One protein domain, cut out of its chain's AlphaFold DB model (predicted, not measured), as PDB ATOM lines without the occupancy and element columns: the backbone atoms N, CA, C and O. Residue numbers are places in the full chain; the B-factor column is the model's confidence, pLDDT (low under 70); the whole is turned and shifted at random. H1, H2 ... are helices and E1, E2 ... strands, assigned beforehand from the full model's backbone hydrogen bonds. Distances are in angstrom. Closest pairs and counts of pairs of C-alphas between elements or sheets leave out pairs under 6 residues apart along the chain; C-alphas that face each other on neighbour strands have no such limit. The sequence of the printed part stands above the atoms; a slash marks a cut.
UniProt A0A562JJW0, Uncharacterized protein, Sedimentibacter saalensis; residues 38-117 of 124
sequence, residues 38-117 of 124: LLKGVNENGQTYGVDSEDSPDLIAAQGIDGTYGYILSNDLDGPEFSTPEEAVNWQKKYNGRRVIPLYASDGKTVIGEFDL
ATOM      1  N   LEU A  38     -37.099 -34.506 -46.055       54.50
ATOM      2  CA  LEU A  38     -36.254 -33.528 -45.340       54.50
ATOM      3  C   LEU A  38     -36.402 -33.459 -43.810       54.50
ATOM      4  O   LEU A  38     -36.495 -32.365 -43.244       54.50
ATOM      5  N   LEU A  39     -36.327 -34.586 -43.101       69.12
ATOM      6  CA  LEU A  39     -35.989 -34.525 -41.677       69.12
ATOM      7  C   LEU A  39     -34.559 -33.980 -41.557       69.12
ATOM      8  O   LEU A  39     -33.591 -34.728 -41.663       69.12
ATOM      9  N   LYS A  40     -34.449 -32.654 -41.415       83.38
ATOM     10  CA  LYS A  40     -33.226 -31.964 -41.030       83.38
ATOM     11  C   LYS A  40     -33.214 -31.813 -39.518       83.38
ATOM     12  O   LYS A  40     -34.210 -31.386 -38.931       83.38
ATOM     13  N   GLY A  41     -32.090 -32.094 -38.885       90.88
ATOM     14  CA  GLY A  41     -31.990 -31.956 -37.441       90.88
ATOM     15  C   GLY A  41     -30.593 -32.206 -36.919       90.88
ATOM     16  O   GLY A  41     -29.641 -32.326 -37.684       90.88
ATOM     17  N   VAL A  42     -30.502 -32.270 -35.594       93.62
ATOM     18  CA  VAL A  42     -29.290 -32.646 -34.869       93.62
ATOM     19  C   VAL A  42     -29.638 -33.820 -33.965       93.62
ATOM     20  O   VAL A  42     -30.658 -33.776 -33.274       93.62
ATOM     21  N   ASN A  43     -28.841 -34.883 -34.005       93.19
ATOM     22  CA  ASN A  43     -29.053 -36.061 -33.166       93.19
ATOM     23  C   ASN A  43     -28.399 -35.913 -31.777       93.19
ATOM     24  O   ASN A  43     -27.750 -34.911 -31.478       93.19
ATOM     25  N   GLU A  44     -28.550 -36.918 -30.912       94.06
ATOM     26  CA  GLU A  44     -27.993 -36.900 -29.546       94.06
ATOM     27  C   GLU A  44     -26.454 -36.836 -29.506       94.06
ATOM     28  O   GLU A  44     -25.881 -36.442 -28.491       94.06
ATOM     29  N   ASN A  45     -25.779 -37.185 -30.608       92.31
ATOM     30  CA  ASN A  45     -24.324 -37.084 -30.747       92.31
ATOM     31  C   ASN A  45     -23.875 -35.708 -31.269       92.31
ATOM     32  O   ASN A  45     -22.677 -35.492 -31.442       92.31
ATOM     33  N   GLY A  46     -24.807 -34.789 -31.541       94.38
ATOM     34  CA  GLY A  46     -24.507 -33.482 -32.121       94.38
ATOM     35  C   GLY A  46     -24.299 -33.495 -33.638       94.38
ATOM     36  O   GLY A  46     -23.888 -32.474 -34.177       94.38
ATOM     37  N   GLN A  47     -24.586 -34.607 -34.323       95.06
ATOM     38  CA  GLN A  47     -24.445 -34.709 -35.778       95.06
ATOM     39  C   GLN A  47     -25.660 -34.107 -36.476       95.06
ATOM     40  O   GLN A  47     -26.804 -34.378 -36.093       95.06
ATOM     41  N   THR A  48     -25.403 -33.332 -37.520       94.88
ATOM     42  CA  THR A  48     -26.415 -32.809 -38.432       94.88
ATOM     43  C   THR A  48     -26.843 -33.889 -39.414       94.88
ATOM     44  O   THR A  48     -26.013 -34.587 -39.986       94.88
ATOM     45  N   TYR A  49     -28.146 -34.047 -39.615       92.88
ATOM     46  CA  TYR A  49     -28.683 -34.958 -40.623       92.88
ATOM     47  C   TYR A  49     -29.677 -34.225 -41.515       92.88
ATOM     48  O   TYR A  49     -30.326 -33.284 -41.055       92.88
ATOM     49  N   GLY A  50     -29.788 -34.623 -42.782       91.44
ATOM     50  CA  GLY A  50     -30.675 -33.979 -43.750       91.44
ATOM     51  C   GLY A  50     -30.311 -34.294 -45.197       91.44
ATOM     52  O   GLY A  50     -29.501 -35.174 -45.458       91.44
ATOM     53  N   VAL A  51     -30.916 -33.581 -46.147       89.44
ATOM     54  CA  VAL A  51     -30.492 -33.663 -47.554       89.44
ATOM     55  C   VAL A  51     -29.182 -32.936 -47.782       89.44
ATOM     56  O   VAL A  51     -28.868 -31.975 -47.075       89.44
ATOM     57  N   ASP A  52     -28.466 -33.372 -48.812       86.81
ATOM     58  CA  ASP A  52     -27.287 -32.663 -49.276       86.81
ATOM     59  C   ASP A  52     -27.668 -31.249 -49.742       86.81
ATOM     60  O   ASP A  52     -28.609 -31.048 -50.515       86.81
ATOM     61  N   SER A  53     -26.984 -30.256 -49.184       82.75
ATOM     62  CA  SER A  53     -27.221 -28.826 -49.404       82.75
ATOM     63  C   SER A  53     -25.907 -28.061 -49.213       82.75
ATOM     64  O   SER A  53     -24.872 -28.681 -48.996       82.75
ATOM     65  N   GLU A  54     -25.914 -26.726 -49.304       77.75
ATOM     66  CA  GLU A  54     -24.678 -25.925 -49.215       77.75
ATOM     67  C   GLU A  54     -23.865 -26.194 -47.934       77.75
ATOM     68  O   GLU A  54     -22.641 -26.278 -47.996       77.75
ATOM     69  N   ASP A  55     -24.541 -26.409 -46.801       81.38
ATOM     70  CA  ASP A  55     -23.932 -26.772 -45.515       81.38
ATOM     71  C   ASP A  55     -23.989 -28.296 -45.294       81.38
ATOM     72  O   ASP A  55     -24.554 -28.744 -44.295       81.38
ATOM     73  N   SER A  56     -23.505 -29.081 -46.268       86.50
ATOM     74  CA  SER A  56     -23.638 -30.551 -46.329       86.50
ATOM     75  C   SER A  56     -23.593 -31.217 -44.937       86.50
ATOM     76  O   SER A  56     -22.624 -31.019 -44.196       86.50
ATOM     77  N   PRO A  57     -24.655 -31.943 -44.533       93.38
ATOM     78  CA  PRO A  57     -24.781 -32.464 -43.175       93.38
ATOM     79  C   PRO A  57     -23.779 -33.593 -42.901       93.38
ATOM     80  O   PRO A  57     -23.227 -34.187 -43.820       93.38
ATOM     81  N   ASP A  58     -23.591 -33.957 -41.631       95.44
ATOM     82  CA  ASP A  58     -22.779 -35.123 -41.239       95.44
ATOM     83  C   ASP A  58     -23.409 -36.455 -41.692       95.44
ATOM     84  O   ASP A  58     -22.715 -37.450 -41.905       95.44
ATOM     85  N   LEU A  59     -24.741 -36.473 -41.795       94.88
ATOM     86  CA  LEU A  59     -25.578 -37.599 -42.201       94.88
ATOM     87  C   LEU A  59     -26.462 -37.173 -43.380       94.88
ATOM     88  O   LEU A  59     -27.442 -36.442 -43.211       94.88
ATOM     89  N   ILE A  60     -26.135 -37.648 -44.577       93.75
ATOM     90  CA  ILE A  60     -26.795 -37.260 -45.826       93.75
ATOM     91  C   ILE A  60     -27.907 -38.253 -46.150       93.75
ATOM     92  O   ILE A  60     -27.686 -39.459 -46.175       93.75
ATOM     93  N   ALA A  61     -29.113 -37.754 -46.402       92.31
ATOM     94  CA  ALA A  61     -30.266 -38.571 -46.753       92.31
ATOM     95  C   ALA A  61     -30.016 -39.355 -48.049       92.31
ATOM     96  O   ALA A  61     -29.625 -38.782 -49.065       92.31
ATOM     97  N   ALA A  62     -30.287 -40.659 -48.016       91.44
ATOM     98  CA  ALA A  62     -30.056 -41.569 -49.131       91.44
ATOM     99  C   ALA A  62     -31.100 -42.696 -49.167       91.44
ATOM    100  O   ALA A  62     -31.757 -43.002 -48.166       91.44
ATOM    101  N   GLN A  63     -31.234 -43.325 -50.335       91.88
ATOM    102  CA  GLN A  63     -31.999 -44.555 -50.513       91.88
ATOM    103  C   GLN A  63     -31.039 -45.730 -50.674       91.88
ATOM    104  O   GLN A  63     -30.196 -45.716 -51.566       91.88
ATOM    105  N   GLY A  64     -31.165 -46.735 -49.813       90.81
ATOM    106  CA  GLY A  64     -30.390 -47.966 -49.888       90.81
ATOM    107  C   GLY A  64     -30.779 -48.855 -51.067       90.81
ATOM    108  O   GLY A  64     -31.784 -48.640 -51.744       90.81
ATOM    109  N   ILE A  65     -29.986 -49.906 -51.269       91.19
ATOM    110  CA  ILE A  65     -30.108 -50.861 -52.385       91.19
ATOM    111  C   ILE A  65     -31.484 -51.556 -52.415       91.19
ATOM    112  O   ILE A  65     -31.985 -51.917 -53.477       91.19
ATOM    113  N   ASP A  66     -32.107 -51.750 -51.253       89.06
ATOM    114  CA  ASP A  66     -33.413 -52.397 -51.083       89.06
ATOM    115  C   ASP A  66     -34.600 -51.414 -51.117       89.06
ATOM    116  O   ASP A  66     -35.745 -51.810 -50.887       89.06
ATOM    117  N   GLY A  67     -34.341 -50.133 -51.395       87.19
ATOM    118  CA  GLY A  67     -35.334 -49.063 -51.371       87.19
ATOM    119  C   GLY A  67     -35.576 -48.452 -49.987       87.19
ATOM    120  O   GLY A  67     -36.370 -47.511 -49.888       87.19
ATOM    121  N   THR A  68     -34.905 -48.936 -48.933       88.56
ATOM    122  CA  THR A  68     -34.993 -48.380 -47.576       88.56
ATOM    123  C   THR A  68     -34.399 -46.974 -47.540       88.56
ATOM    124  O   THR A  68     -33.295 -46.741 -48.024       88.56
ATOM    125  N   TYR A  69     -35.110 -46.020 -46.940       90.00
ATOM    126  CA  TYR A  69     -34.602 -44.661 -46.750       90.00
ATOM    127  C   TYR A  69     -33.866 -44.520 -45.421       90.00
ATOM    128  O   TYR A  69     -34.333 -44.992 -44.383       90.00
ATOM    129  N   GLY A  70     -32.734 -43.828 -45.461       92.81
ATOM    130  CA  GLY A  70     -31.878 -43.594 -44.308       92.81
ATOM    131  C   GLY A  70     -30.870 -42.489 -44.573       92.81
ATOM    132  O   GLY A  70     -31.119 -41.592 -45.379       92.81
ATOM    133  N   TYR A  71     -29.730 -42.568 -43.895       93.75
ATOM    134  CA  TYR A  71     -28.660 -41.588 -43.996       93.75
ATOM    135  C   TYR A  71     -27.308 -42.269 -44.179       93.75
ATOM    136  O   TYR A  71     -27.023 -43.264 -43.523       93.75
ATOM    137  N   ILE A  72     -26.454 -41.719 -45.028       95.00
ATOM    138  CA  ILE A  72     -25.047 -42.105 -45.135       95.00
ATOM    139  C   ILE A  72     -24.193 -41.116 -44.342       95.00
ATOM    140  O   ILE A  72     -24.510 -39.929 -44.293       95.00
ATOM    141  N   LEU A  73     -23.119 -41.582 -43.704       94.94
ATOM    142  CA  LEU A  73     -22.152 -40.674 -43.085       94.94
ATOM    143  C   LEU A  73     -21.325 -39.996 -44.177       94.94
ATOM    144  O   LEU A  73     -20.785 -40.672 -45.049       94.94
ATOM    145  N   SER A  74     -21.154 -38.681 -44.092       92.88
ATOM    146  CA  SER A  74     -20.351 -37.931 -45.068       92.88
ATOM    147  C   SER A  74     -18.899 -38.407 -45.099       92.88
ATOM    148  O   SER A  74     -18.322 -38.558 -46.167       92.88
ATOM    149  N   ASN A  75     -18.342 -38.781 -43.945       91.06
ATOM    150  CA  ASN A  75     -17.003 -39.373 -43.863       91.06
ATOM    151  C   ASN A  75     -16.921 -40.771 -44.500       91.06
ATOM    152  O   ASN A  75     -15.842 -41.192 -44.904       91.06
ATOM    153  N   ASP A  76     -18.041 -41.497 -44.608       91.12
ATOM    154  CA  ASP A  76     -18.070 -42.778 -45.320       91.12
ATOM    155  C   ASP A  76     -18.037 -42.559 -46.838       91.12
ATOM    156  O   ASP A  76     -17.845 -43.523 -47.571       91.12
ATOM    157  N   LEU A  77     -18.183 -41.332 -47.358       88.38
ATOM    158  CA  LEU A  77     -17.970 -41.037 -48.781       88.38
ATOM    159  C   LEU A  77     -16.488 -41.034 -49.152       88.38
ATOM    160  O   LEU A  77     -16.144 -41.414 -50.274       88.38
ATOM    161  N   ASP A  78     -15.615 -40.690 -48.206       85.38
ATOM    162  CA  ASP A  78     -14.178 -40.737 -48.417       85.38
ATOM    163  C   ASP A  78     -13.745 -42.200 -48.586       85.38
ATOM    164  O   ASP A  78     -13.995 -43.081 -47.757       85.38
ATOM    165  N   GLY A  79     -13.164 -42.509 -49.745       77.81
ATOM    166  CA  GLY A  79     -12.644 -43.842 -50.042       77.81
ATOM    167  C   GLY A  79     -11.604 -44.289 -49.005       77.81
ATOM    168  O   GLY A  79     -10.959 -43.450 -48.380       77.81
ATOM    169  N   PRO A  80     -11.399 -45.604 -48.817       80.88
ATOM    170  CA  PRO A  80     -10.309 -46.083 -47.971       80.88
ATOM    171  C   PRO A  80      -8.956 -45.551 -48.465       80.88
ATOM    172  O   PRO A  80      -8.675 -45.554 -49.666       80.88
ATOM    173  N   GLU A  81      -8.097 -45.140 -47.534       84.06
ATOM    174  CA  GLU A  81      -6.705 -44.823 -47.843       84.06
ATOM    175  C   GLU A  81      -5.897 -46.115 -48.012       84.06
ATOM    176  O   GLU A  81      -5.931 -47.004 -47.161       84.06
ATOM    177  N   PHE A  82      -5.137 -46.209 -49.104       85.62
ATOM    178  CA  PHE A  82      -4.239 -47.332 -49.364       85.62
ATOM    179  C   PHE A  82      -2.790 -46.883 -49.239       85.62
ATOM    180  O   PHE A  82      -2.387 -45.882 -49.833       85.62
ATOM    181  N   SER A  83      -1.977 -47.656 -48.519       89.94
ATOM    182  CA  SER A  83      -0.554 -47.332 -48.349       89.94
ATOM    183  C   SER A  83       0.288 -47.757 -49.554       89.94
ATOM    184  O   SER A  83       1.417 -47.295 -49.723       89.94
ATOM    185  N   THR A  84      -0.238 -48.652 -50.401       92.00
ATOM    186  CA  THR A  84       0.462 -49.154 -51.589       92.00
ATOM    187  C   THR A  84      -0.469 -49.298 -52.798       92.00
ATOM    188  O   THR A  84      -1.655 -49.593 -52.635       92.00
ATOM    189  N   PRO A  85       0.054 -49.174 -54.035       88.31
ATOM    190  CA  PRO A  85      -0.732 -49.432 -55.243       88.31
ATOM    191  C   PRO A  85      -1.305 -50.856 -55.317       88.31
ATOM    192  O   PRO A  85      -2.394 -51.060 -55.845       88.31
ATOM    193  N   GLU A  86      -0.587 -51.851 -54.788       92.56
ATOM    194  CA  GLU A  86      -1.030 -53.250 -54.793       92.56
ATOM    195  C   GLU A  86      -2.270 -53.460 -53.912       92.56
ATOM    196  O   GLU A  86      -3.206 -54.157 -54.305       92.56
ATOM    197  N   GLU A  87      -2.307 -52.808 -52.750       89.31
ATOM    198  CA  GLU A  87      -3.453 -52.831 -51.842       89.31
ATOM    199  C   GLU A  87      -4.707 -52.237 -52.499       89.31
ATOM    200  O   GLU A  87      -5.770 -52.862 -52.470       89.31
ATOM    201  N   ALA A  88      -4.561 -51.101 -53.189       86.12
ATOM    202  CA  ALA A  88      -5.647 -50.470 -53.937       86.12
ATOM    203  C   ALA A  88      -6.203 -51.391 -55.041       86.12
ATOM    204  O   ALA A  88      -7.417 -51.568 -55.166       86.12
ATOM    205  N   VAL A  89      -5.321 -52.033 -55.818       87.44
ATOM    206  CA  VAL A  89      -5.719 -52.973 -56.881       87.44
ATOM    207  C   VAL A  89      -6.436 -54.196 -56.306       87.44
ATOM    208  O   VAL A  89      -7.425 -54.660 -56.877       87.44
ATOM    209  N   ASN A  90      -5.960 -54.732 -55.181       88.31
ATOM    210  CA  ASN A  90      -6.590 -55.876 -54.526       88.31
ATOM    211  C   ASN A  90      -7.973 -55.523 -53.968       88.31
ATOM    212  O   ASN A  90      -8.896 -56.331 -54.084       88.31
ATOM    213  N   TRP A  91      -8.141 -54.318 -53.424       84.44
ATOM    214  CA  TRP A  91      -9.437 -53.827 -52.964       84.44
ATOM    215  C   TRP A  91     -10.433 -53.682 -54.122       84.44
ATOM    216  O   TRP A  91     -11.524 -54.246 -54.055       84.44
ATOM    217  N   GLN A  92     -10.034 -53.038 -55.225       82.75
ATOM    218  CA  GLN A  92     -10.892 -52.887 -56.408       82.75
ATOM    219  C   GLN A  92     -11.330 -54.238 -56.982       82.75
ATOM    220  O   GLN A  92     -12.508 -54.432 -57.278       82.75
ATOM    221  N   LYS A  93     -10.405 -55.203 -57.088       85.56
ATOM    222  CA  LYS A  93     -10.718 -56.564 -57.554       85.56
ATOM    223  C   LYS A  93     -11.677 -57.292 -56.620       85.56
ATOM    224  O   LYS A  93     -12.567 -57.989 -57.095       85.56
ATOM    225  N   LYS A  94     -11.495 -57.154 -55.303       82.25
ATOM    226  CA  LYS A  94     -12.320 -57.836 -54.300       82.25
ATOM    227  C   LYS A  94     -13.780 -57.395 -54.363       82.25
ATOM    228  O   LYS A  94     -14.661 -58.238 -54.235       82.25
ATOM    229  N   TYR A  95     -14.019 -56.103 -54.554       76.88
ATOM    230  CA  TYR A  95     -15.369 -55.543 -54.597       76.88
ATOM    231  C   TYR A  95     -15.880 -55.317 -56.023       76.88
ATOM    232  O   TYR A  95     -16.945 -54.745 -56.205       76.88
ATOM    233  N   ASN A  96     -15.141 -55.799 -57.030       78.56
ATOM    234  CA  ASN A  96     -15.470 -55.688 -58.450       78.56
ATOM    235  C   ASN A  96     -15.790 -54.247 -58.892       78.56
ATOM    236  O   ASN A  96     -16.659 -54.049 -59.737       78.56
ATOM    237  N   GLY A  97     -15.111 -53.267 -58.285       73.50
ATOM    238  CA  GLY A  97     -15.446 -51.852 -58.443       73.50
ATOM    239  C   GLY A  97     -16.888 -51.550 -58.036       73.50
ATOM    240  O   GLY A  97     -17.631 -51.017 -58.831       73.50
ATOM    241  N   ARG A  98     -17.343 -52.008 -56.868       80.19
ATOM    242  CA  ARG A  98     -18.575 -51.524 -56.237       80.19
ATOM    243  C   ARG A  98     -18.243 -51.099 -54.828       80.19
ATOM    244  O   ARG A  98     -17.728 -51.897 -54.041       80.19
ATOM    245  N   ARG A  99     -18.541 -49.852 -54.489       86.38
ATOM    246  CA  ARG A  99     -18.324 -49.332 -53.142       86.38
ATOM    247  C   ARG A  99     -19.650 -49.275 -52.395       86.38
ATOM    248  O   ARG A  99     -20.439 -48.355 -52.576       86.38
ATOM    249  N   VAL A 100     -19.857 -50.266 -51.531       89.88
ATOM    250  CA  VAL A 100     -21.012 -50.328 -50.632       89.88
ATOM    251  C   VAL A 100     -20.641 -49.718 -49.284       89.88
ATOM    252  O   VAL A 100     -19.634 -50.107 -48.686       89.88
ATOM    253  N   ILE A 101     -21.450 -48.772 -48.815       92.81
ATOM    254  CA  ILE A 101     -21.321 -48.130 -47.503       92.81
ATOM    255  C   ILE A 101     -22.582 -48.372 -46.661       92.81
ATOM    256  O   ILE A 101     -23.646 -48.649 -47.222       92.81
ATOM    257  N   PRO A 102     -22.502 -48.309 -45.322       95.31
ATOM    258  CA  PRO A 102     -23.667 -48.535 -44.478       95.31
ATOM    259  C   PRO A 102     -24.706 -47.417 -44.630       95.31
ATOM    260  O   PRO A 102     -24.367 -46.241 -44.753       95.31
ATOM    261  N   LEU A 103     -25.980 -47.793 -44.558       95.50
ATOM    262  CA  LEU A 103     -27.098 -46.868 -44.411       95.50
ATOM    263  C   LEU A 103     -27.518 -46.847 -42.939       95.50
ATOM    264  O   LEU A 103     -27.837 -47.891 -42.365       95.50
ATOM    265  N   TYR A 104     -27.536 -45.671 -42.326       95.75
ATOM    266  CA  TYR A 104     -27.839 -45.454 -40.914       95.75
ATOM    267  C   TYR A 104     -29.229 -44.844 -40.697       95.75
ATOM    268  O   TYR A 104     -29.794 -44.175 -41.565       95.75
ATOM    269  N   ALA A 105     -29.769 -45.032 -39.496       94.12
ATOM    270  CA  ALA A 105     -30.855 -44.213 -38.973       94.12
ATOM    271  C   ALA A 105     -30.356 -42.794 -38.623       94.12
ATOM    272  O   ALA A 105     -29.157 -42.515 -38.605       94.12
ATOM    273  N   SER A 106     -31.277 -41.887 -38.279       92.00
ATOM    274  CA  SER A 106     -30.947 -40.498 -37.907       92.00
ATOM    275  C   SER A 106     -30.081 -40.364 -36.642       92.00
ATOM    276  O   SER A 106     -29.513 -39.302 -36.384       92.00
ATOM    277  N   ASP A 107     -29.927 -41.433 -35.856       91.94
ATOM    278  CA  ASP A 107     -29.023 -41.487 -34.700       91.94
ATOM    279  C   ASP A 107     -27.532 -41.595 -35.076       91.94
ATOM    280  O   ASP A 107     -26.676 -41.483 -34.194       91.94
ATOM    281  N   GLY A 108     -27.219 -41.813 -36.361       93.00
ATOM    282  CA  GLY A 108     -25.860 -41.953 -36.885       93.00
ATOM    283  C   GLY A 108     -25.109 -43.194 -36.403       93.00
ATOM    284  O   GLY A 108     -23.884 -43.237 -36.504       93.00
ATOM    285  N   LYS A 109     -25.810 -44.172 -35.818       94.56
ATOM    286  CA  LYS A 109     -25.214 -45.360 -35.186       94.56
ATOM    287  C   LYS A 109     -25.912 -46.649 -35.588       94.56
ATOM    288  O   LYS A 109     -25.251 -47.665 -35.790       94.56
ATOM    289  N   THR A 110     -27.236 -46.631 -35.683       94.19
ATOM    290  CA  THR A 110     -28.018 -47.813 -36.034       94.19
ATOM    291  C   THR A 110     -27.941 -48.035 -37.535       94.19
ATOM    292  O   THR A 110     -28.481 -47.245 -38.303       94.19
ATOM    293  N   VAL A 111     -27.293 -49.121 -37.955       96.56
ATOM    294  CA  VAL A 111     -27.267 -49.550 -39.358       96.56
ATOM    295  C   VAL A 111     -28.616 -50.176 -39.712       96.56
ATOM    296  O   VAL A 111     -29.062 -51.117 -39.053       96.56
ATOM    297  N   ILE A 112     -29.262 -49.643 -40.746       93.38
ATOM    298  CA  ILE A 112     -30.587 -50.050 -41.238       93.38
ATOM    299  C   ILE A 112     -30.563 -50.566 -42.679       93.38
ATOM    300  O   ILE A 112     -31.591 -51.020 -43.169       93.38
ATOM    301  N   GLY A 113     -29.411 -50.520 -43.351       94.25
ATOM    302  CA  GLY A 113     -29.259 -51.039 -44.705       94.25
ATOM    303  C   GLY A 113     -27.877 -50.778 -45.288       94.25
ATOM    304  O   GLY A 113     -26.915 -50.503 -44.570       94.25
ATOM    305  N   GLU A 114     -27.809 -50.839 -46.611       94.50
ATOM    306  CA  GLU A 114     -26.596 -50.645 -47.400       94.50
ATOM    307  C   GLU A 114     -26.883 -49.694 -48.566       94.50
ATOM    308  O   GLU A 114     -27.970 -49.720 -49.148       94.50
ATOM    309  N   PHE A 115     -25.900 -48.866 -48.907       92.25
ATOM    310  CA  PHE A 115     -25.939 -47.911 -50.007       92.25
ATOM    311  C   PHE A 115     -24.808 -48.213 -50.990       92.25
ATOM    312  O   PHE A 115     -23.656 -48.347 -50.579       92.25
ATOM    313  N   ASP A 116     -25.126 -48.321 -52.278       91.25
ATOM    314  CA  ASP A 116     -24.135 -48.527 -53.334       91.25
ATOM    315  C   ASP A 116     -23.804 -47.196 -54.011       91.25
ATOM    316  O   ASP A 116     -24.666 -46.571 -54.625       91.25
ATOM    317  N   LEU A 117     -22.547 -46.769 -53.909       86.62
ATOM    318  CA  LEU A 117     -22.073 -45.520 -54.511       86.62
ATOM    319  C   LEU A 117     -21.914 -45.598 -56.027       86.62
ATOM    320  O   LEU A 117     -21.863 -44.563 -56.684       86.62
TER     321      LEU A 117
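This is residues 38 to 117 of the 124 residues of an uncharacterized protein of Sedimentibacter saalensis (UniProt A0A562JJW0). What shape do these atoms make? A small body of strands has one helix set well away from it: the three-stranded sheet E1, E2, E3 and the hairpin E4 and E5, which packs on E3, make the body, and H2 lies at the far end of the longest axis. Residues 78 to 84 run out from short H1 to H2, and residues 95 to 99 lead back to E4. What is it built of? The 80 printed residues have two named helices and five named strands, in the order E1 E2 E3 H1 H2 E4 E5; the class is mixed, helices and strands, with under half of the residues in named elements. The first sheet is mixed, in the order E1 E2 E3, and the second, E4 and E5, is antiparallel. How large is it? It is elongated, 41 by 27 by 22 A, and only just loose, close to compact, with a radius of gyration of the C-alphas of 14.1 A.

Where is the larger sheet? E1 is residues 48 to 50, 6.9 A long, and begins at C-alpha 48 at (-26.415, -32.809, -38.432). E2 is residues 59 to 63, 12.6 A, and E3 is residues 69 to 73, 13.6 A. Where are the other elements? H1 is residues 74 to 77, 5.4 A, and H2 is residues 85 to 94, 14.3 A, with C-alpha 85 at (-0.732, -49.432, -55.243). E4 is residues 100 to 104, 12.8 A, and E5 is residues 111 to 116, 14.4 A, ending at C-alpha 116 at (-24.135, -48.527, -53.334).

How are the strands paired? E1 and E2 are parallel at 26 degrees, with N 61 and O 50 2.8 A apart, within hydrogen-bond range. E2 and E3 form an antiparallel hairpin at 140 degrees, with N 60 and O 72 at 2.8 A. E4 and E5 form another at 146 degrees, with N 101 and O 115 at 2.9 A. What lies near the sheet? The closest C-alphas of E3 and E4, those of Tyr 71 and Tyr 104, are 5.0 A apart. H1 is only just on the sheet, with 5 pairs of C-alphas within 10 A, and only grazes it with residues 74 to 76. And the helices? H2 is not on the sheet and is apart from H1. Every O i to N i+4 pair of H2 is within hydrogen-bond range, while H1 is too short for such a pair.

How far does it reach? The two C-alphas farthest apart, those of Leu 39 and Glu 86, are 41.8 A apart. Is it continuous? The printed part has no cut, and no link is long. Where is confidence low? Residues 38 to 39 are under 70, and the mean pLDDT of the printed part is 88.9.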